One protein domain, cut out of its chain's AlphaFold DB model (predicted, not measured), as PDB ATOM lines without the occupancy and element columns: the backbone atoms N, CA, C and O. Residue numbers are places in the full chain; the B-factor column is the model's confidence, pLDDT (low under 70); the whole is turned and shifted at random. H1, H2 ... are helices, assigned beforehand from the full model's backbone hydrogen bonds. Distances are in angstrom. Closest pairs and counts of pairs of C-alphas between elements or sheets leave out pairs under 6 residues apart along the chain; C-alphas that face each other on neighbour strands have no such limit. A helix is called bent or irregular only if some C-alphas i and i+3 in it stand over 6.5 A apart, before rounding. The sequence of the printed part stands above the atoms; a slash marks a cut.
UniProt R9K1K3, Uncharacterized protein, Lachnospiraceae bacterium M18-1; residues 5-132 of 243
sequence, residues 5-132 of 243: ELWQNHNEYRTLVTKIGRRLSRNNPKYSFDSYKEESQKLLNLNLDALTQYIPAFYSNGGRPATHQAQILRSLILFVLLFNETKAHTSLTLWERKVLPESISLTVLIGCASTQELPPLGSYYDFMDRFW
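Overview. This is residues 5 to 132 of the 243 residues of an uncharacterized protein of Lachnospiraceae bacterium M18-1 (UniProt R9K1K3). Helices are stacked round H5, which lies nearest the middle: the long H1 runs along one side, H7 and H2 lie between H1 and H5, and H8 and H6 lie on the side of H5 away from H1, H8 crossing the start of H5. The short H3 and H4 lie out toward one end of the longest axis. The printed part has 128 residues with eight named helices, H1 to H8 in order, and no named strand; its class is all helix. The whole is compact, with a radius of gyration of the C-alphas of 14.5 A and spans of 45 by 30 by 24 A.

Along the chain. Find C-alpha 10 at (-50.623, 25.171, -24.483); from there H1, residues 10 to 27, runs 25.6 A to C-alpha 27 at (-32.729, 6.880, -23.620). H2, residues 33 to 45, spans 15.2 A and is irregular, with C-alphas 35 and 38 8.6 A apart. Next come H3, residues 49 to 53, and H4, residues 55 to 58. H5, residues 69 to 82, spans 19.9 A. H6, residues 92 to 102, spans 14.7 A and is only just irregular, with C-alphas 97 and 100 6.8 A apart. H7 is residues 104 to 109. H8, residues 121 to 130, spans 14.8 A and ends at C-alpha 130, (-57.256, 29.691, -45.328).

Arrangement. Start at H1: its residues 16 to 24 alone touch H7, closest at the C-alphas of Val 17 and Val 108, 5.9 A, at a shallow tilt of 27 degrees, opposite ways. H1 and H2 form a helical hairpin and only just touch, with 3 pairs of C-alphas within 8 A, the closest those of Arg 14 and Leu 44, 6.4 A. Residues 39 to 43 of H2 alone touch H5, at a steep tilt of 51 degrees; the closest C-alphas are those of Glu 39 and Leu 78, 6.9 A. Residues 69 to 72 of H5 alone touch H8, about perpendicular at 80 degrees, with the C-alphas of Ile 72 and Tyr 124 closest at 6.3 A. H5 and H6 are close but not clearly touching; the C-alphas of Phe 79 and Trp 95 are closest at 7.0 A. H3 touches no helix; H4 is near H8, with the C-alphas of Phe 58 and Arg 130 closest at 5.9 A. H1 and H5 are apart. Every O i to N i+4 pair is within hydrogen-bond range in H1, H5, H7 and H8, against 7 of 9 in H2, 5 of 7 in H6 and 0 of 1 in H3, which has 1 of 2 O i to N i+3 pairs within range; H4 is too short for an O i to N i+4 pair.

Size, cuts and confidence. Look for the two C-alphas farthest apart at Pro 29 and Asn 61, 45.5 A. The printed part has no cut, and the link from H7 to H8, 11 residues, is long. The mean pLDDT of the printed part is 91.9; residues 28 to 33, of which 33 belongs to H2, are under 70.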
ATOM      1  N   GLU A   5     -62.243  21.391 -29.606       93.25
ATOM      2  CA  GLU A   5     -61.844  20.164 -28.911       93.25
ATOM      3  C   GLU A   5     -60.660  19.425 -29.562       93.25
ATOM      4  O   GLU A   5     -60.019  18.602 -28.916       93.25
ATOM      5  N   LEU A   6     -60.353  19.713 -30.832       94.81
ATOM      6  CA  LEU A   6     -59.190  19.165 -31.543       94.81
ATOM      7  C   LEU A   6     -57.972  20.099 -31.483       94.81
ATOM      8  O   LEU A   6     -56.926  19.794 -32.066       94.81
ATOM      9  N   TRP A   7     -58.101  21.248 -30.820       96.88
ATOM     10  CA  TRP A   7     -57.005  22.177 -30.607       96.88
ATOM     11  C   TRP A   7     -56.136  21.710 -29.440       96.88
ATOM     12  O   TRP A   7     -56.602  21.624 -28.308       96.88
ATOM     13  N   GLN A   8     -54.855  21.453 -29.703       97.31
ATOM     14  CA  GLN A   8     -53.903  21.145 -28.640       97.31
ATOM     15  C   GLN A   8     -53.587  22.417 -27.854       97.31
ATOM     16  O   GLN A   8     -52.853  23.287 -28.346       97.31
ATOM     17  N   ASN A   9     -54.113  22.501 -26.633       97.19
ATOM     18  CA  ASN A   9     -53.879  23.662 -25.784       97.19
ATOM     19  C   ASN A   9     -52.416  23.746 -25.322       97.19
ATOM     20  O   ASN A   9     -51.636  22.787 -25.413       97.19
ATOM     21  N   HIS A  10     -52.021  24.914 -24.825       97.62
ATOM     22  CA  HIS A  10     -50.623  25.171 -24.483       97.62
ATOM     23  C   HIS A  10     -50.094  24.282 -23.353       97.62
ATOM     24  O   HIS A  10     -48.930  23.873 -23.373       97.62
ATOM     25  N   ASN A  11     -50.944  23.937 -22.385       97.44
ATOM     26  CA  ASN A  11     -50.558  23.062 -21.280       97.44
ATOM     27  C   ASN A  11     -50.320  21.627 -21.759       97.44
ATOM     28  O   ASN A  11     -49.282  21.049 -21.438       97.44
ATOM     29  N   GLU A  12     -51.219  21.083 -22.582       97.19
ATOM     30  CA  GLU A  12     -51.054  19.772 -23.222       97.19
ATOM     31  C   GLU A  12     -49.757  19.702 -24.026       97.19
ATOM     32  O   GLU A  12     -48.975  18.758 -23.869       97.19
ATOM     33  N   TYR A  13     -49.496  20.732 -24.834       97.75
ATOM     34  CA  TYR A  13     -48.266  20.855 -25.608       97.75
ATOM     35  C   TYR A  13     -47.018  20.831 -24.708       97.75
ATOM     36  O   TYR A  13     -46.126  19.998 -24.896       97.75
ATOM     37  N   ARG A  14     -46.966  21.682 -23.674       96.88
ATOM     38  CA  ARG A  14     -45.831  21.738 -22.733       96.88
ATOM     39  C   ARG A  14     -45.622  20.421 -21.995       96.88
ATOM     40  O   ARG A  14     -44.477  19.981 -21.832       96.88
ATOM     41  N   THR A  15     -46.702  19.777 -21.553       96.19
ATOM     42  CA  THR A  15     -46.639  18.467 -20.897       96.19
ATOM     43  C   THR A  15     -46.073  17.410 -21.841       96.19
ATOM     44  O   THR A  15     -45.190  16.654 -21.427       96.19
ATOM     45  N   LEU A  16     -46.520  17.379 -23.099       95.31
ATOM     46  CA  LEU A  16     -46.021  16.456 -24.118       95.31
ATOM     47  C   LEU A  16     -44.517  16.648 -24.346       95.31
ATOM     48  O   LEU A  16     -43.754  15.692 -24.176       95.31
ATOM     49  N   VAL A  17     -44.081  17.878 -24.640       93.56
ATOM     50  CA  VAL A  17     -42.666  18.186 -24.916       93.56
ATOM     51  C   VAL A  17     -41.789  17.851 -23.714       93.56
ATOM     52  O   VAL A  17     -40.745  17.222 -23.865       93.56
ATOM     53  N   THR A  18     -42.232  18.180 -22.499       90.62
ATOM     54  CA  THR A  18     -41.469  17.889 -21.275       90.62
ATOM     55  C   THR A  18     -41.377  16.387 -21.007       90.62
ATOM     56  O   THR A  18     -40.307  15.869 -20.676       90.62
ATOM     57  N   LYS A  19     -42.494  15.661 -21.140       90.62
ATOM     58  CA  LYS A  19     -42.558  14.221 -20.859       90.62
ATOM     59  C   LYS A  19     -41.725  13.426 -21.858       90.62
ATOM     60  O   LYS A  19     -40.950  12.558 -21.449       90.62
ATOM     61  N   ILE A  20     -41.878  13.719 -23.148       86.88
ATOM     62  CA  ILE A  20     -41.147  13.016 -24.204       86.88
ATOM     63  C   ILE A  20     -39.691  13.483 -24.240       86.88
ATOM     64  O   ILE A  20     -38.806  12.637 -24.297       86.88
ATOM     65  N   GLY A  21     -39.417  14.777 -24.066       79.75
ATOM     66  CA  GLY A  21     -38.057  15.317 -23.971       79.75
ATOM     67  C   GLY A  21     -37.221  14.658 -22.875       79.75
ATOM     68  O   GLY A  21     -36.107  14.207 -23.132       79.75
ATOM     69  N   ARG A  22     -37.786  14.483 -21.669       79.75
ATOM     70  CA  ARG A  22     -37.124  13.736 -20.578       79.75
ATOM     71  C   ARG A  22     -36.821  12.286 -20.960       79.75
ATOM     72  O   ARG A  22     -35.795  11.751 -20.550       79.75
ATOM     73  N   ARG A  23     -37.712  11.634 -21.715       82.50
ATOM     74  CA  ARG A  23     -37.515  10.253 -22.185       82.50
ATOM     75  C   ARG A  23     -36.432  10.177 -23.262       82.50
ATOM     76  O   ARG A  23     -35.594   9.286 -23.190       82.50
ATOM     77  N   LEU A  24     -36.434  11.103 -24.222       78.50
ATOM     78  CA  LEU A  24     -35.430  11.180 -25.284       78.50
ATOM     79  C   LEU A  24     -34.035  11.401 -24.697       78.50
ATOM     80  O   LEU A  24     -33.136  10.612 -24.971       78.50
ATOM     81  N   SER A  25     -33.894  12.385 -23.805       74.00
ATOM     82  CA  SER A  25     -32.629  12.693 -23.127       74.00
ATOM     83  C   SER A  25     -32.073  11.496 -22.340       74.00
ATOM     84  O   SER A  25     -30.879  11.216 -22.415       74.00
ATOM     85  N   ARG A  26     -32.934  10.735 -21.647       74.00
ATOM     86  CA  ARG A  26     -32.524   9.534 -20.891       74.00
ATOM     87  C   ARG A  26     -32.131   8.356 -21.774       74.00
ATOM     88  O   ARG A  26     -31.179   7.657 -21.451       74.00
ATOM     89  N   ASN A  27     -32.889   8.104 -22.837       72.19
ATOM     90  CA  ASN A  27     -32.729   6.880 -23.620       72.19
ATOM     91  C   ASN A  27     -31.675   7.023 -24.718       72.19
ATOM     92  O   ASN A  27     -31.064   6.029 -25.087       72.19
ATOM     93  N   ASN A  28     -31.490   8.227 -25.266       65.00
ATOM     94  CA  ASN A  28     -30.588   8.493 -26.382       65.00
ATOM     95  C   ASN A  28     -30.241   9.998 -26.445       65.00
ATOM     96  O   ASN A  28     -30.979  10.767 -27.069       65.00
ATOM     97  N   PRO A  29     -29.098  10.429 -25.881       63.31
ATOM     98  CA  PRO A  29     -28.694  11.841 -25.842       63.31
ATOM     99  C   PRO A  29     -28.621  12.510 -27.222       63.31
ATOM    100  O   PRO A  29     -28.844  13.708 -27.338       63.31
ATOM    101  N   LYS A  30     -28.388  11.732 -28.290       61.94
ATOM    102  CA  LYS A  30     -28.404  12.209 -29.685       61.94
ATOM    103  C   LYS A  30     -29.750  12.821 -30.110       61.94
ATOM    104  O   LYS A  30     -29.778  13.624 -31.032       61.94
ATOM    105  N   TYR A  31     -30.852  12.450 -29.454       59.47
ATOM    106  CA  TYR A  31     -32.189  13.011 -29.691       59.47
ATOM    107  C   TYR A  31     -32.594  14.038 -28.623       59.47
ATOM    108  O   TYR A  31     -33.771  14.394 -28.509       59.47
ATOM    109  N   SER A  32     -31.637  14.509 -27.816       66.00
ATOM    110  CA  SER A  32     -31.842  15.638 -26.911       66.00
ATOM    111  C   SER A  32     -32.224  16.896 -27.697       66.00
ATOM    112  O   SER A  32     -31.818  17.080 -28.844       66.00
ATOM    113  N   PHE A  33     -32.988  17.789 -27.069       69.62
ATOM    114  CA  PHE A  33     -33.289  19.107 -27.635       69.62
ATOM    115  C   PHE A  33     -32.082  20.050 -27.625       69.62
ATOM    116  O   PHE A  33     -32.234  21.197 -28.021       69.62
ATOM    117  N   ASP A  34     -30.900  19.604 -27.193       70.06
ATOM    118  CA  ASP A  34     -29.703  20.449 -27.132       70.06
ATOM    119  C   ASP A  34     -29.349  21.058 -28.496       70.06
ATOM    120  O   ASP A  34     -28.944  22.215 -28.553       70.06
ATOM    121  N   SER A  35     -29.594  20.331 -29.594       78.81
ATOM    122  CA  SER A  35     -29.422  20.842 -30.963       78.81
ATOM    123  C   SER A  35     -30.457  21.889 -31.387       78.81
ATOM    124  O   SER A  35     -30.236  22.551 -32.388       78.81
ATOM    125  N   TYR A  36     -31.570  22.023 -30.659       87.31
ATOM    126  CA  TYR A  36     -32.688  22.921 -30.982       87.31
ATOM    127  C   TYR A  36     -33.131  23.727 -29.753       87.31
ATOM    128  O   TYR A  36     -34.324  23.934 -29.498       87.31
ATOM    129  N   LYS A  37     -32.174  24.079 -28.885       88.50
ATOM    130  CA  LYS A  37     -32.479  24.648 -27.570       88.50
ATOM    131  C   LYS A  37     -33.198  25.987 -27.713       88.50
ATOM    132  O   LYS A  37     -34.193  26.205 -27.024       88.50
ATOM    133  N   GLU A  38     -32.740  26.852 -28.608       91.62
ATOM    134  CA  GLU A  38     -33.332  28.176 -28.811       91.62
ATOM    135  C   GLU A  38     -34.744  28.087 -29.397       91.62
ATOM    136  O   GLU A  38     -35.674  28.716 -28.888       91.62
ATOM    137  N   GLU A  39     -34.935  27.245 -30.410       94.12
ATOM    138  CA  GLU A  39     -36.223  26.999 -31.062       94.12
ATOM    139  C   GLU A  39     -37.212  26.385 -30.077       94.12
ATOM    140  O   GLU A  39     -38.373  26.798 -30.014       94.12
ATOM    141  N   SER A  40     -36.746  25.436 -29.259       92.69
ATOM    142  CA  SER A  40     -37.573  24.810 -28.230       92.69
ATOM    143  C   SER A  40     -38.078  25.832 -27.214       92.69
ATOM    144  O   SER A  40     -39.257  25.814 -26.871       92.69
ATOM    145  N   GLN A  41     -37.228  26.768 -26.777       93.44
ATOM    146  CA  GLN A  41     -37.631  27.830 -25.855       93.44
ATOM    147  C   GLN A  41     -38.632  28.781 -26.510       93.44
ATOM    148  O   GLN A  41     -39.649  29.108 -25.893       93.44
ATOM    149  N   LYS A  42     -38.399  29.176 -27.769       94.56
ATOM    150  CA  LYS A  42     -39.335  30.015 -28.535       94.56
ATOM    151  C   LYS A  42     -40.718  29.357 -28.619       94.56
ATOM    152  O   LYS A  42     -41.709  29.986 -28.252       94.56
ATOM    153  N   LEU A  43     -40.794  28.084 -29.011       95.75
ATOM    154  CA  LEU A  43     -42.071  27.370 -29.139       95.75
ATOM    155  C   LEU A  43     -42.748  27.085 -27.790       95.75
ATOM    156  O   LEU A  43     -43.965  27.221 -27.680       95.75
ATOM    157  N   LEU A  44     -41.992  26.741 -26.742       95.06
ATOM    158  CA  LEU A  44     -42.541  26.532 -25.394       95.06
ATOM    159  C   LEU A  44     -43.124  27.813 -24.789       95.06
ATOM    160  O   LEU A  44     -44.040  27.737 -23.963       95.06
ATOM    161  N   ASN A  45     -42.621  28.981 -25.187       93.94
ATOM    162  CA  ASN A  45     -43.141  30.280 -24.763       93.94
ATOM    163  C   ASN A  45     -44.283  30.791 -25.649       93.94
ATOM    164  O   ASN A  45     -45.092  31.594 -25.188       93.94
ATOM    165  N   LEU A  46     -44.409  30.277 -26.872       95.25
ATOM    166  CA  LEU A  46     -45.467  30.643 -27.803       95.25
ATOM    167  C   LEU A  46     -46.806  29.982 -27.432       95.25
ATOM    168  O   LEU A  46     -47.085  28.841 -27.805       95.25
ATOM    169  N   ASN A  47     -47.652  30.718 -26.713       96.31
ATOM    170  CA  ASN A  47     -49.006  30.277 -26.390       96.31
ATOM    171  C   ASN A  47     -49.968  30.556 -27.555       96.31
ATOM    172  O   ASN A  47     -50.271  31.710 -27.849       96.31
ATOM    173  N   LEU A  48     -50.483  29.494 -28.181       97.50
ATOM    174  CA  LEU A  48     -51.397  29.598 -29.319       97.50
ATOM    175  C   LEU A  48     -52.885  29.671 -28.932       97.50
ATOM    176  O   LEU A  48     -53.724  29.901 -29.799       97.50
ATOM    177  N   ASP A  49     -53.240  29.495 -27.658       96.94
ATOM    178  CA  ASP A  49     -54.631  29.303 -27.218       96.94
ATOM    179  C   ASP A  49     -55.534  30.497 -27.546       96.94
ATOM    180  O   ASP A  49     -56.711  30.320 -27.867       96.94
ATOM    181  N   ALA A  50     -54.979  31.712 -27.559       95.62
ATOM    182  CA  ALA A  50     -55.711  32.924 -27.922       95.62
ATOM    183  C   ALA A  50     -56.267  32.890 -29.361       95.62
ATOM    184  O   ALA A  50     -57.249  33.568 -29.665       95.62
ATOM    185  N   LEU A  51     -55.689  32.074 -30.247       96.81
ATOM    186  CA  LEU A  51     -56.163  31.942 -31.624       96.81
ATOM    187  C   LEU A  51     -57.468  31.165 -31.749       96.81
ATOM    188  O   LEU A  51     -58.143  31.306 -32.767       96.81
ATOM    189  N   THR A  52     -57.857  30.390 -30.736       95.56
ATOM    190  CA  THR A  52     -59.111  29.615 -30.753       95.56
ATOM    191  C   THR A  52     -60.356  30.492 -30.893       95.56
ATOM    192  O   THR A  52     -61.398  29.997 -31.307       95.56
ATOM    193  N   GLN A  53     -60.245  31.794 -30.615       94.56
ATOM    194  CA  GLN A  53     -61.313  32.780 -30.799       94.56
ATOM    195  C   GLN A  53     -61.298  33.449 -32.184       94.56
ATOM    196  O   GLN A  53     -62.302  34.019 -32.594       94.56
ATOM    197  N   TYR A  54     -60.172  33.393 -32.904       96.31
ATOM    198  CA  TYR A  54     -59.972  34.101 -34.173       96.31
ATOM    199  C   TYR A  54     -60.004  33.166 -35.386       96.31
ATOM    200  O   TYR A  54     -60.713  33.405 -36.360       96.31
ATOM    201  N   ILE A  55     -59.273  32.055 -35.300       95.00
ATOM    202  CA  ILE A  55     -59.129  31.052 -36.357       95.00
ATOM    203  C   ILE A  55     -60.462  30.437 -36.829       95.00
ATOM    204  O   ILE A  55     -60.570  30.199 -38.033       95.00
ATOM    205  N   PRO A  56     -61.493  30.193 -35.984       95.38
ATOM    206  CA  PRO A  56     -62.720  29.532 -36.439       95.38
ATOM    207  C   PRO A  56     -63.428  30.226 -37.606       95.38
ATOM    208  O   PRO A  56     -64.032  29.540 -38.426       95.38
ATOM    209  N   ALA A  57     -63.308  31.555 -37.722       95.56
ATOM    210  CA  ALA A  57     -63.921  32.335 -38.800       95.56
ATOM    211  C   ALA A  57     -63.419  31.945 -40.207       95.56
ATOM    212  O   ALA A  57     -64.108  32.187 -41.193       95.56
ATOM    213  N   PHE A  58     -62.254  31.294 -40.303       95.19
ATOM    214  CA  PHE A  58     -61.629  30.855 -41.560       95.19
ATOM    215  C   PHE A  58     -61.986  29.406 -41.948       95.19
ATOM    216  O   PHE A  58     -61.391  28.806 -42.853       95.19
ATOM    217  N   TYR A  59     -62.944  28.794 -41.249       95.06
ATOM    218  CA  TYR A  59     -63.378  27.425 -41.505       95.06
ATOM    219  C   TYR A  59     -64.864  27.390 -41.814       95.06
ATOM    220  O   TYR A  59     -65.674  28.057 -41.186       95.06
ATOM    221  N   SER A  60     -65.228  26.522 -42.758       92.94
ATOM    222  CA  SER A  60     -66.631  26.213 -43.020       92.94
ATOM    223  C   SER A  60     -67.315  25.656 -41.768       92.94
ATOM    224  O   SER A  60     -66.718  24.870 -41.022       92.94
ATOM    225  N   ASN A  61     -68.598  25.984 -41.611       91.56
ATOM    226  CA  ASN A  61     -69.484  25.441 -40.579       91.56
ATOM    227  C   ASN A  61     -69.678  23.915 -40.689       91.56
ATOM    228  O   ASN A  61     -70.162  23.292 -39.749       91.56
ATOM    229  N   GLY A  62     -69.308  23.304 -41.823       90.56
ATOM    230  CA  GLY A  62     -69.491  21.877 -42.089       90.56
ATOM    231  C   GLY A  62     -68.258  21.163 -42.655       90.56
ATOM    232  O   GLY A  62     -67.159  21.717 -42.793       90.56
ATOM    233  N   GLY A  63     -68.451  19.882 -42.966       90.88
ATOM    234  CA  GLY A  63     -67.432  19.003 -43.543       90.88
ATOM    235  C   GLY A  63     -66.472  18.391 -42.520       90.88
ATOM    236  O   GLY A  63     -66.632  18.540 -41.306       90.88
ATOM    237  N   ARG A  64     -65.449  17.692 -43.030       91.44
ATOM    238  CA  ARG A  64     -64.449  16.993 -42.209       91.44
ATOM    239  C   ARG A  64     -63.793  17.962 -41.205       91.44
ATOM    240  O   ARG A  64     -63.439  19.085 -41.591       91.44
ATOM    241  N   PRO A  65     -63.638  17.565 -39.929       93.94
ATOM    242  CA  PRO A  65     -62.898  18.354 -38.955       93.94
ATOM    243  C   PRO A  65     -61.449  18.581 -39.391       93.94
ATOM    244  O   PRO A  65     -60.788  17.657 -39.866       93.94
ATOM    245  N   ALA A  66     -60.963  19.807 -39.224       94.12
ATOM    246  CA  ALA A  66     -59.561  20.134 -39.421       94.12
ATOM    247  C   ALA A  66     -58.762  19.684 -38.189       94.12
ATOM    248  O   ALA A  66     -58.988  20.177 -37.085       94.12
ATOM    249  N   THR A  67     -57.852  18.732 -38.373       93.88
ATOM    250  CA  THR A  67     -57.018  18.172 -37.301       93.88
ATOM    251  C   THR A  67     -55.640  18.831 -37.280       93.88
ATOM    252  O   THR A  67     -55.186  19.379 -38.282       93.88
ATOM    253  N   HIS A  68     -54.966  18.793 -36.131       96.44
ATOM    254  CA  HIS A  68     -53.570  19.220 -35.967       96.44
ATOM    255  C   HIS A  68     -53.245  20.688 -36.309       96.44
ATOM    256  O   HIS A  68     -52.110  21.013 -36.654       96.44
ATOM    257  N   GLN A  69     -54.218  21.600 -36.231       96.56
ATOM    258  CA  GLN A  69     -54.028  22.992 -36.668       96.56
ATOM    259  C   GLN A  69     -52.959  23.731 -35.838       96.56
ATOM    260  O   GLN A  69     -52.136  24.454 -36.396       96.56
ATOM    261  N   ALA A  70     -52.907  23.490 -34.524       97.44
ATOM    262  CA  ALA A  70     -51.869  24.048 -33.656       97.44
ATOM    263  C   ALA A  70     -50.472  23.500 -34.006       97.44
ATOM    264  O   ALA A  70     -49.496  24.249 -34.035       97.44
ATOM    265  N   GLN A  71     -50.372  22.204 -34.314       98.19
ATOM    266  CA  GLN A  71     -49.122  21.546 -34.691       98.19
ATOM    267  C   GLN A  71     -48.608  22.041 -36.046       98.19
ATOM    268  O   GLN A  71     -47.412  22.279 -36.189       98.19
ATOM    269  N   ILE A  72     -49.501  22.256 -37.019       98.12
ATOM    270  CA  ILE A  72     -49.151  22.850 -38.318       98.12
ATOM    271  C   ILE A  72     -48.556  24.246 -38.116       98.12
ATOM    272  O   ILE A  72     -47.492  24.533 -38.663       98.12
ATOM    273  N   LEU A  73     -49.175  25.088 -37.279       97.62
ATOM    274  CA  LEU A  73     -48.654  26.428 -37.000       97.62
ATOM    275  C   LEU A  73     -47.278  26.386 -36.315       97.62
ATOM    276  O   LEU A  73     -46.359  27.077 -36.752       97.62
ATOM    277  N   ARG A  74     -47.094  25.538 -35.290       97.94
ATOM    278  CA  ARG A  74     -45.773  25.347 -34.653       97.94
ATOM    279  C   ARG A  74     -44.732  24.834 -35.647       97.94
ATOM    280  O   ARG A  74     -43.595  25.288 -35.614       97.94
ATOM    281  N   SER A  75     -45.124  23.927 -36.539       98.00
ATOM    282  CA  SER A  75     -44.256  23.370 -37.578       98.00
ATOM    283  C   SER A  75     -43.824  24.408 -38.607       98.00
ATOM    284  O   SER A  75     -42.647  24.453 -38.944       98.00
ATOM    285  N   LEU A  76     -44.724  25.287 -39.055       97.56
ATOM    286  CA  LEU A  76     -44.375  26.389 -39.958       97.56
ATOM    287  C   LEU A  76     -43.410  27.383 -39.300       97.56
ATOM    288  O   LEU A  76     -42.443  27.805 -39.929       97.56
ATOM    289  N   ILE A  77     -43.625  27.715 -38.025       96.88
ATOM    290  CA  ILE A  77     -42.711  28.591 -37.278       96.88
ATOM    291  C   ILE A  77     -41.343  27.922 -37.121       96.88
ATOM    292  O   ILE A  77     -40.320  28.545 -37.388       96.88
ATOM    293  N   LEU A  78     -41.318  26.642 -36.743       97.31
ATOM    294  CA  LEU A  78     -40.080  25.877 -36.611       97.31
ATOM    295  C   LEU A  78     -39.335  25.748 -37.946       97.31
ATOM    296  O   LEU A  78     -38.118  25.892 -37.983       97.31
ATOM    297  N   PHE A  79     -40.066  25.534 -39.040       97.50
ATOM    298  CA  PHE A  79     -39.524  25.516 -40.395       97.50
ATOM    299  C   PHE A  79     -38.827  26.838 -40.729       97.50
ATOM    300  O   PHE A  79     -37.680  26.817 -41.161       97.50
ATOM    301  N   VAL A  80     -39.462  27.984 -40.463       95.25
ATOM    302  CA  VAL A  80     -38.862  29.312 -40.701       95.25
ATOM    303  C   VAL A  80     -37.662  29.585 -39.790       95.25
ATOM    304  O   VAL A  80     -36.746  30.293 -40.193       95.25
ATOM    305  N   LEU A  81     -37.617  29.017 -38.585       94.94
ATOM    306  CA  LEU A  81     -36.438  29.131 -37.722       94.94
ATOM    307  C   LEU A  81     -35.255  28.296 -38.240       94.94
ATOM    308  O   LEU A  81     -34.115  28.710 -38.081       94.94
ATOM    309  N   LEU A  82     -35.523  27.158 -38.893       95.00
ATOM    310  CA  LEU A  82     -34.510  26.146 -39.226       95.00
ATOM    311  C   LEU A  82     -34.260  25.944 -40.730       95.00
ATOM    312  O   LEU A  82     -33.474  25.074 -41.115       95.00
ATOM    313  N   PHE A  83     -34.916  26.698 -41.614       91.75
ATOM    314  CA  PHE A  83     -34.812  26.487 -43.063       91.75
ATOM    315  C   PHE A  83     -33.367  26.610 -43.568       91.75
ATOM    316  O   PHE A  83     -32.955  25.830 -44.419       91.75
ATOM    317  N   ASN A  84     -32.558  27.504 -42.997       89.81
ATOM    318  CA  ASN A  84     -31.142  27.643 -43.364       89.81
ATOM    319  C   ASN A  84     -30.220  26.594 -42.722       89.81
ATOM    320  O   ASN A  84     -29.077  26.448 -43.147       89.81
ATOM    321  N   GLU A  85     -30.707  25.850 -41.730       90.19
ATOM    322  CA  GLU A  85     -29.911  24.909 -40.929       90.19
ATOM    323  C   GLU A  85     -30.230  23.443 -41.240       90.19
ATOM    324  O   GLU A  85     -29.544  22.522 -40.794       90.19
ATOM    325  N   THR A  86     -31.273  23.202 -42.031       90.75
ATOM    326  CA  THR A  86     -31.746  21.860 -42.366       90.75
ATOM    327  C   THR A  86     -31.677  21.604 -43.862       90.75
ATOM    328  O   THR A  86     -31.688  22.510 -44.692       90.75
ATOM    329  N   LYS A  87     -31.697  20.320 -44.232       90.94
ATOM    330  CA  LYS A  87     -31.741  19.883 -45.637       90.94
ATOM    331  C   LYS A  87     -33.021  20.303 -46.370       90.94
ATOM    332  O   LYS A  87     -33.125  20.073 -47.574       90.94
ATOM    333  N   ALA A  88     -34.015  20.841 -45.659       92.88
ATOM    334  CA  ALA A  88     -35.236  21.328 -46.280       92.88
ATOM    335  C   ALA A  88     -34.996  22.608 -47.084       92.88
ATOM    336  O   ALA A  88     -35.683  22.803 -48.089       92.88
ATOM    337  N   HIS A  89     -34.041  23.459 -46.683       92.94
ATOM    338  CA  HIS A  89     -33.939  24.817 -47.219       92.94
ATOM    339  C   HIS A  89     -35.327  25.480 -47.218       92.94
ATOM    340  O   HIS A  89     -36.130  25.250 -46.320       92.94
ATOM    341  N   THR A  90     -35.678  26.229 -48.257       93.56
ATOM    342  CA  THR A  90     -37.005  26.840 -48.413       93.56
ATOM    343  C   THR A  90     -38.102  25.862 -48.870       93.56
ATOM    344  O   THR A  90     -39.213  26.286 -49.186       93.56
ATOM    345  N   SER A  91     -37.847  24.547 -48.908       96.25
ATOM    346  CA  SER A  91     -38.820  23.550 -49.366       96.25
ATOM    347  C   SER A  91     -39.647  22.964 -48.221       96.25
ATOM    348  O   SER A  91     -39.228  22.027 -47.537       96.25
ATOM    349  N   LEU A  92     -40.894  23.430 -48.099       96.38
ATOM    350  CA  LEU A  92     -41.873  22.867 -47.162       96.38
ATOM    351  C   LEU A  92     -42.143  21.370 -47.412       96.38
ATOM    352  O   LEU A  92     -42.355  20.594 -46.483       96.38
ATOM    353  N   THR A  93     -42.080  20.932 -48.671       96.75
ATOM    354  CA  THR A  93     -42.222  19.514 -49.031       96.75
ATOM    355  C   THR A  93     -41.079  18.666 -48.470       96.75
ATOM    356  O   THR A  93     -41.320  17.564 -47.982       96.75
ATOM    357  N   LEU A  94     -39.831  19.150 -48.532       97.19
ATOM    358  CA  LEU A  94     -38.693  18.441 -47.933       97.19
ATOM    359  C   LEU A  94     -38.736  18.498 -46.402       97.19
ATOM    360  O   LEU A  94     -38.368  17.515 -45.757       97.19
ATOM    361  N   TRP A  95     -39.216  19.607 -45.835       97.31
ATOM    362  CA  TRP A  95     -39.452  19.736 -44.398       97.31
ATOM    363  C   TRP A  95     -40.375  18.629 -43.878       97.31
ATOM    364  O   TRP A  95     -39.988  17.869 -42.991       97.31
ATOM    365  N   GLU A  96     -41.554  18.477 -44.486       96.31
ATOM    366  CA  GLU A  96     -42.561  17.515 -44.027       96.31
ATOM    367  C   GLU A  96     -42.209  16.061 -44.362       96.31
ATOM    368  O   GLU A  96     -42.373  15.189 -43.512       96.31
ATOM    369  N   ARG A  97     -41.659  15.783 -45.553       95.25
ATOM    370  CA  ARG A  97     -41.411  14.396 -45.996       95.25
ATOM    371  C   ARG A  97     -40.078  13.810 -45.560       95.25
ATOM    372  O   ARG A  97     -39.927  12.592 -45.601       95.25
ATOM    373  N   LYS A  98     -39.090  14.648 -45.234       94.94
ATOM    374  CA  LYS A  98     -37.730  14.190 -44.903       94.94
ATOM    375  C   LYS A  98     -37.258  14.683 -43.545       94.94
ATOM    376  O   LYS A  98     -36.865  13.869 -42.722       94.94
ATOM    377  N   VAL A  99     -37.323  15.987 -43.281       94.94
ATOM    378  CA  VAL A  99     -36.717  16.549 -42.061       94.94
ATOM    379  C   VAL A  99     -37.495  16.178 -40.795       94.94
ATOM    380  O   VAL A  99     -36.889  15.681 -39.845       94.94
ATOM    381  N   LEU A 100     -38.820  16.364 -40.774       94.75
ATOM    382  CA  LEU A 100     -39.642  16.003 -39.611       94.75
ATOM    383  C   LEU A 100     -39.595  14.496 -39.292       94.75
ATOM    384  O   LEU A 100     -39.314  14.161 -38.139       94.75
ATOM    385  N   PRO A 101     -39.795  13.570 -40.256       94.12
ATOM    386  CA  PRO A 101     -39.833  12.137 -39.957       94.12
ATOM    387  C   PRO A 101     -38.479  11.561 -39.523       94.12
ATOM    388  O   PRO A 101     -38.446  10.582 -38.780       94.12
ATOM    389  N   GLU A 102     -37.361  12.158 -39.955       92.06
ATOM    390  CA  GLU A 102     -36.005  11.738 -39.565       92.06
ATOM    391  C   GLU A 102     -35.603  12.230 -38.160       92.06
ATOM    392  O   GLU A 102     -34.598  11.772 -37.607       92.06
ATOM    393  N   SER A 103     -36.382  13.133 -37.553       90.88
ATOM    394  CA  SER A 103     -36.078  13.729 -36.252       90.88
ATOM    395  C   SER A 103     -37.266  13.657 -35.296       90.88
ATOM    396  O   SER A 103     -38.184  14.483 -35.316       90.88
ATOM    397  N   ILE A 104     -37.204  12.698 -34.367       90.56
ATOM    398  CA  ILE A 104     -38.184  12.598 -33.278       90.56
ATOM    399  C   ILE A 104     -38.204  13.868 -32.418       90.56
ATOM    400  O   ILE A 104     -39.261  14.273 -31.944       90.56
ATOM    401  N   SER A 105     -37.063  14.542 -32.258       91.25
ATOM    402  CA  SER A 105     -36.972  15.797 -31.512       91.25
ATOM    403  C   SER A 105     -37.794  16.898 -32.189       91.25
ATOM    404  O   SER A 105     -38.611  17.529 -31.525       91.25
ATOM    405  N   LEU A 106     -37.661  17.081 -33.510       93.94
ATOM    406  CA  LEU A 106     -38.459  18.070 -34.250       93.94
ATOM    407  C   LEU A 106     -39.950  17.705 -34.248       93.94
ATOM    408  O   LEU A 106     -40.792  18.568 -34.008       93.94
ATOM    409  N   THR A 107     -40.270  16.420 -34.427       95.25
ATOM    410  CA  THR A 107     -41.646  15.897 -34.335       95.25
ATOM    411  C   THR A 107     -42.303  16.260 -32.997       95.25
ATOM    412  O   THR A 107     -43.433  16.746 -32.953       95.25
ATOM    413  N   VAL A 108     -41.571  16.096 -31.894       95.00
ATOM    414  CA  VAL A 108     -42.060  16.438 -30.552       95.00
ATOM    415  C   VAL A 108     -42.178  17.948 -30.364       95.00
ATOM    416  O   VAL A 108     -43.166  18.406 -29.791       95.00
ATOM    417  N   LEU A 109     -41.224  18.735 -30.873       95.31
ATOM    418  CA  LEU A 109     -41.253  20.198 -30.761       95.31
ATOM    419  C   LEU A 109     -42.461  20.831 -31.452       95.31
ATOM    420  O   LEU A 109     -42.975  21.830 -30.951       95.31
ATOM    421  N   ILE A 110     -42.970  20.242 -32.536       97.00
ATOM    422  CA  ILE A 110     -44.203  20.728 -33.177       97.00
ATOM    423  C   ILE A 110     -45.482  20.266 -32.458       97.00
ATOM    424  O   ILE A 110     -46.566  20.749 -32.774       97.00
ATOM    425  N   GLY A 111     -45.370  19.385 -31.458       96.56
ATOM    426  CA  GLY A 111     -46.487  18.918 -30.633       96.56
ATOM    427  C   GLY A 111     -47.070  17.559 -31.033       96.56
ATOM    428  O   GLY A 111     -48.187  17.254 -30.611       96.56
ATOM    429  N   CYS A 112     -46.345  16.752 -31.816       96.38
ATOM    430  CA  CYS A 112     -46.712  15.372 -32.155       96.38
ATOM    431  C   CYS A 112     -45.964  14.387 -31.243       96.38
ATOM    432  O   CYS A 112     -44.765  14.541 -31.009       96.38
ATOM    433  N   ALA A 113     -46.636  13.358 -30.718       92.88
ATOM    434  CA  ALA A 113     -45.971  12.397 -29.830       92.88
ATOM    435  C   ALA A 113     -45.115  11.372 -30.596       92.88
ATOM    436  O   ALA A 113     -44.204  10.766 -30.023       92.88
ATOM    437  N   SER A 114     -45.408  11.181 -31.883       91.94
ATOM    438  CA  SER A 114     -44.765  10.216 -32.770       91.94
ATOM    439  C   SER A 114     -44.765  10.709 -34.222       91.94
ATOM    440  O   SER A 114     -45.520  11.614 -34.581       91.94
ATOM    441  N   THR A 115     -43.923  10.122 -35.077       91.50
ATOM    442  CA  THR A 115     -43.833  10.512 -36.498       91.50
ATOM    443  C   THR A 115     -45.075  10.107 -37.297       91.50
ATOM    444  O   THR A 115     -45.335  10.659 -38.361       91.50
ATOM    445  N   GLN A 116     -45.877   9.176 -36.775       93.00
ATOM    446  CA  GLN A 116     -47.148   8.744 -37.359       93.00
ATOM    447  C   GLN A 116     -48.269   9.777 -37.164       93.00
ATOM    448  O   GLN A 116     -49.271   9.731 -37.872       93.00
ATOM    449  N   GLU A 117     -48.104  10.709 -36.222       94.50
ATOM    450  CA  GLU A 117     -49.049  11.799 -35.942       94.50
ATOM    451  C   GLU A 117     -48.713  13.088 -36.706       94.50
ATOM    452  O   GLU A 117     -49.313  14.135 -36.447       94.50
ATOM    453  N   LEU A 118     -47.725  13.052 -37.607       96.75
ATOM    454  CA  LEU A 118     -47.358  14.223 -38.393       96.75
ATOM    455  C   LEU A 118     -48.533  14.650 -39.293       96.75
ATOM    456  O   LEU A 118     -49.135  13.804 -39.961       96.75
ATOM    457  N   PRO A 119     -48.867  15.956 -39.342       96.44
ATOM    458  CA  PRO A 119     -49.868  16.448 -40.276       96.44
ATOM    459  C   PRO A 119     -49.402  16.188 -41.714       96.44
ATOM    460  O   PRO A 119     -48.231  16.429 -42.005       96.44
ATOM    461  N   PRO A 120     -50.286  15.755 -42.627       95.25
ATOM    462  CA  PRO A 120     -49.894  15.516 -44.008       95.25
ATOM    463  C   PRO A 120     -49.615  16.838 -44.730       95.25
ATOM    464  O   PRO A 120     -50.289  17.841 -44.481       95.25
ATOM    465  N   LEU A 121     -48.703  16.821 -45.706       96.12
ATOM    466  CA  LEU A 121     -48.343  17.992 -46.523       96.12
ATOM    467  C   LEU A 121     -49.545  18.804 -47.046       96.12
ATOM    468  O   LEU A 121     -49.519  20.032 -47.024       96.12
ATOM    469  N   GLY A 122     -50.614  18.136 -47.496       95.56
ATOM    470  CA  GLY A 122     -51.824  18.812 -47.985       95.56
ATOM    471  C   GLY A 122     -52.463  19.727 -46.936       95.56
ATOM    472  O   GLY A 122     -52.872  20.836 -47.259       95.56
ATOM    473  N   SER A 123     -52.451  19.323 -45.662       95.69
ATOM    474  CA  SER A 123     -53.006  20.125 -44.570       95.69
ATOM    475  C   SER A 123     -52.210  21.399 -44.291       95.69
ATOM    476  O   SER A 123     -52.800  22.369 -43.826       95.69
ATOM    477  N   TYR A 124     -50.909  21.436 -44.597       96.94
ATOM    478  CA  TYR A 124     -50.130  22.675 -44.515       96.94
ATOM    479  C   TYR A 124     -50.575  23.679 -45.574       96.94
ATOM    480  O   TYR A 124     -50.785  24.848 -45.260       96.94
ATOM    481  N   TYR A 125     -50.746  23.225 -46.818       94.56
ATOM    482  CA  TYR A 125     -51.232  24.090 -47.891       94.56
ATOM    483  C   TYR A 125     -52.660  24.559 -47.624       94.56
ATOM    484  O   TYR A 125     -52.915  25.749 -47.750       94.56
ATOM    485  N   ASP A 126     -53.546  23.674 -47.159       93.62
ATOM    486  CA  ASP A 126     -54.901  24.057 -46.747       93.62
ATOM    487  C   ASP A 126     -54.889  25.068 -45.593       93.62
ATOM    488  O   ASP A 126     -55.743  25.948 -45.538       93.62
ATOM    489  N   PHE A 127     -53.954  24.945 -44.643       95.00
ATOM    490  CA  PHE A 127     -53.807  25.905 -43.547       95.00
ATOM    491  C   PHE A 127     -53.372  27.274 -44.074       95.00
ATOM    492  O   PHE A 127     -54.002  28.269 -43.742       95.00
ATOM    493  N   MET A 128     -52.338  27.335 -44.918       93.00
ATOM    494  CA  MET A 128     -51.850  28.597 -45.491       93.00
ATOM    495  C   MET A 128     -52.910  29.281 -46.364       93.00
ATOM    496  O   MET A 128     -53.122  30.482 -46.233       93.00
ATOM    497  N   ASP A 129     -53.608  28.511 -47.199       91.50
ATOM    498  CA  ASP A 129     -54.648  29.000 -48.112       91.50
ATOM    499  C   ASP A 129     -55.812  29.659 -47.348       91.50
ATOM    500  O   ASP A 129     -56.294  30.713 -47.744       91.50
ATOM    501  N   ARG A 130     -56.193  29.120 -46.180       92.94
ATOM    502  CA  ARG A 130     -57.256  29.691 -45.328       92.94
ATOM    503  C   ARG A 130     -56.965  31.095 -44.814       92.94
ATOM    504  O   ARG A 130     -57.909  31.843 -44.575       92.94
ATOM    505  N   PHE A 131     -55.699  31.423 -44.577       93.81
ATOM    506  CA  PHE A 131     -55.299  32.718 -44.015       93.81
ATOM    507  C   PHE A 131     -54.778  33.688 -45.072       93.81
ATOM    508  O   PHE A 131     -54.362  34.792 -44.725       93.81
ATOM    509  N   TRP A 132     -54.807  33.293 -46.342       92.00
ATOM    510  CA  TRP A 132     -54.471  34.161 -47.454       92.00
ATOM    511  C   TRP A 132     -55.752  34.722 -48.071       92.00
ATOM    512  O   TRP A 132     -56.545  33.988 -48.652       92.00
TER     513      TRP A 132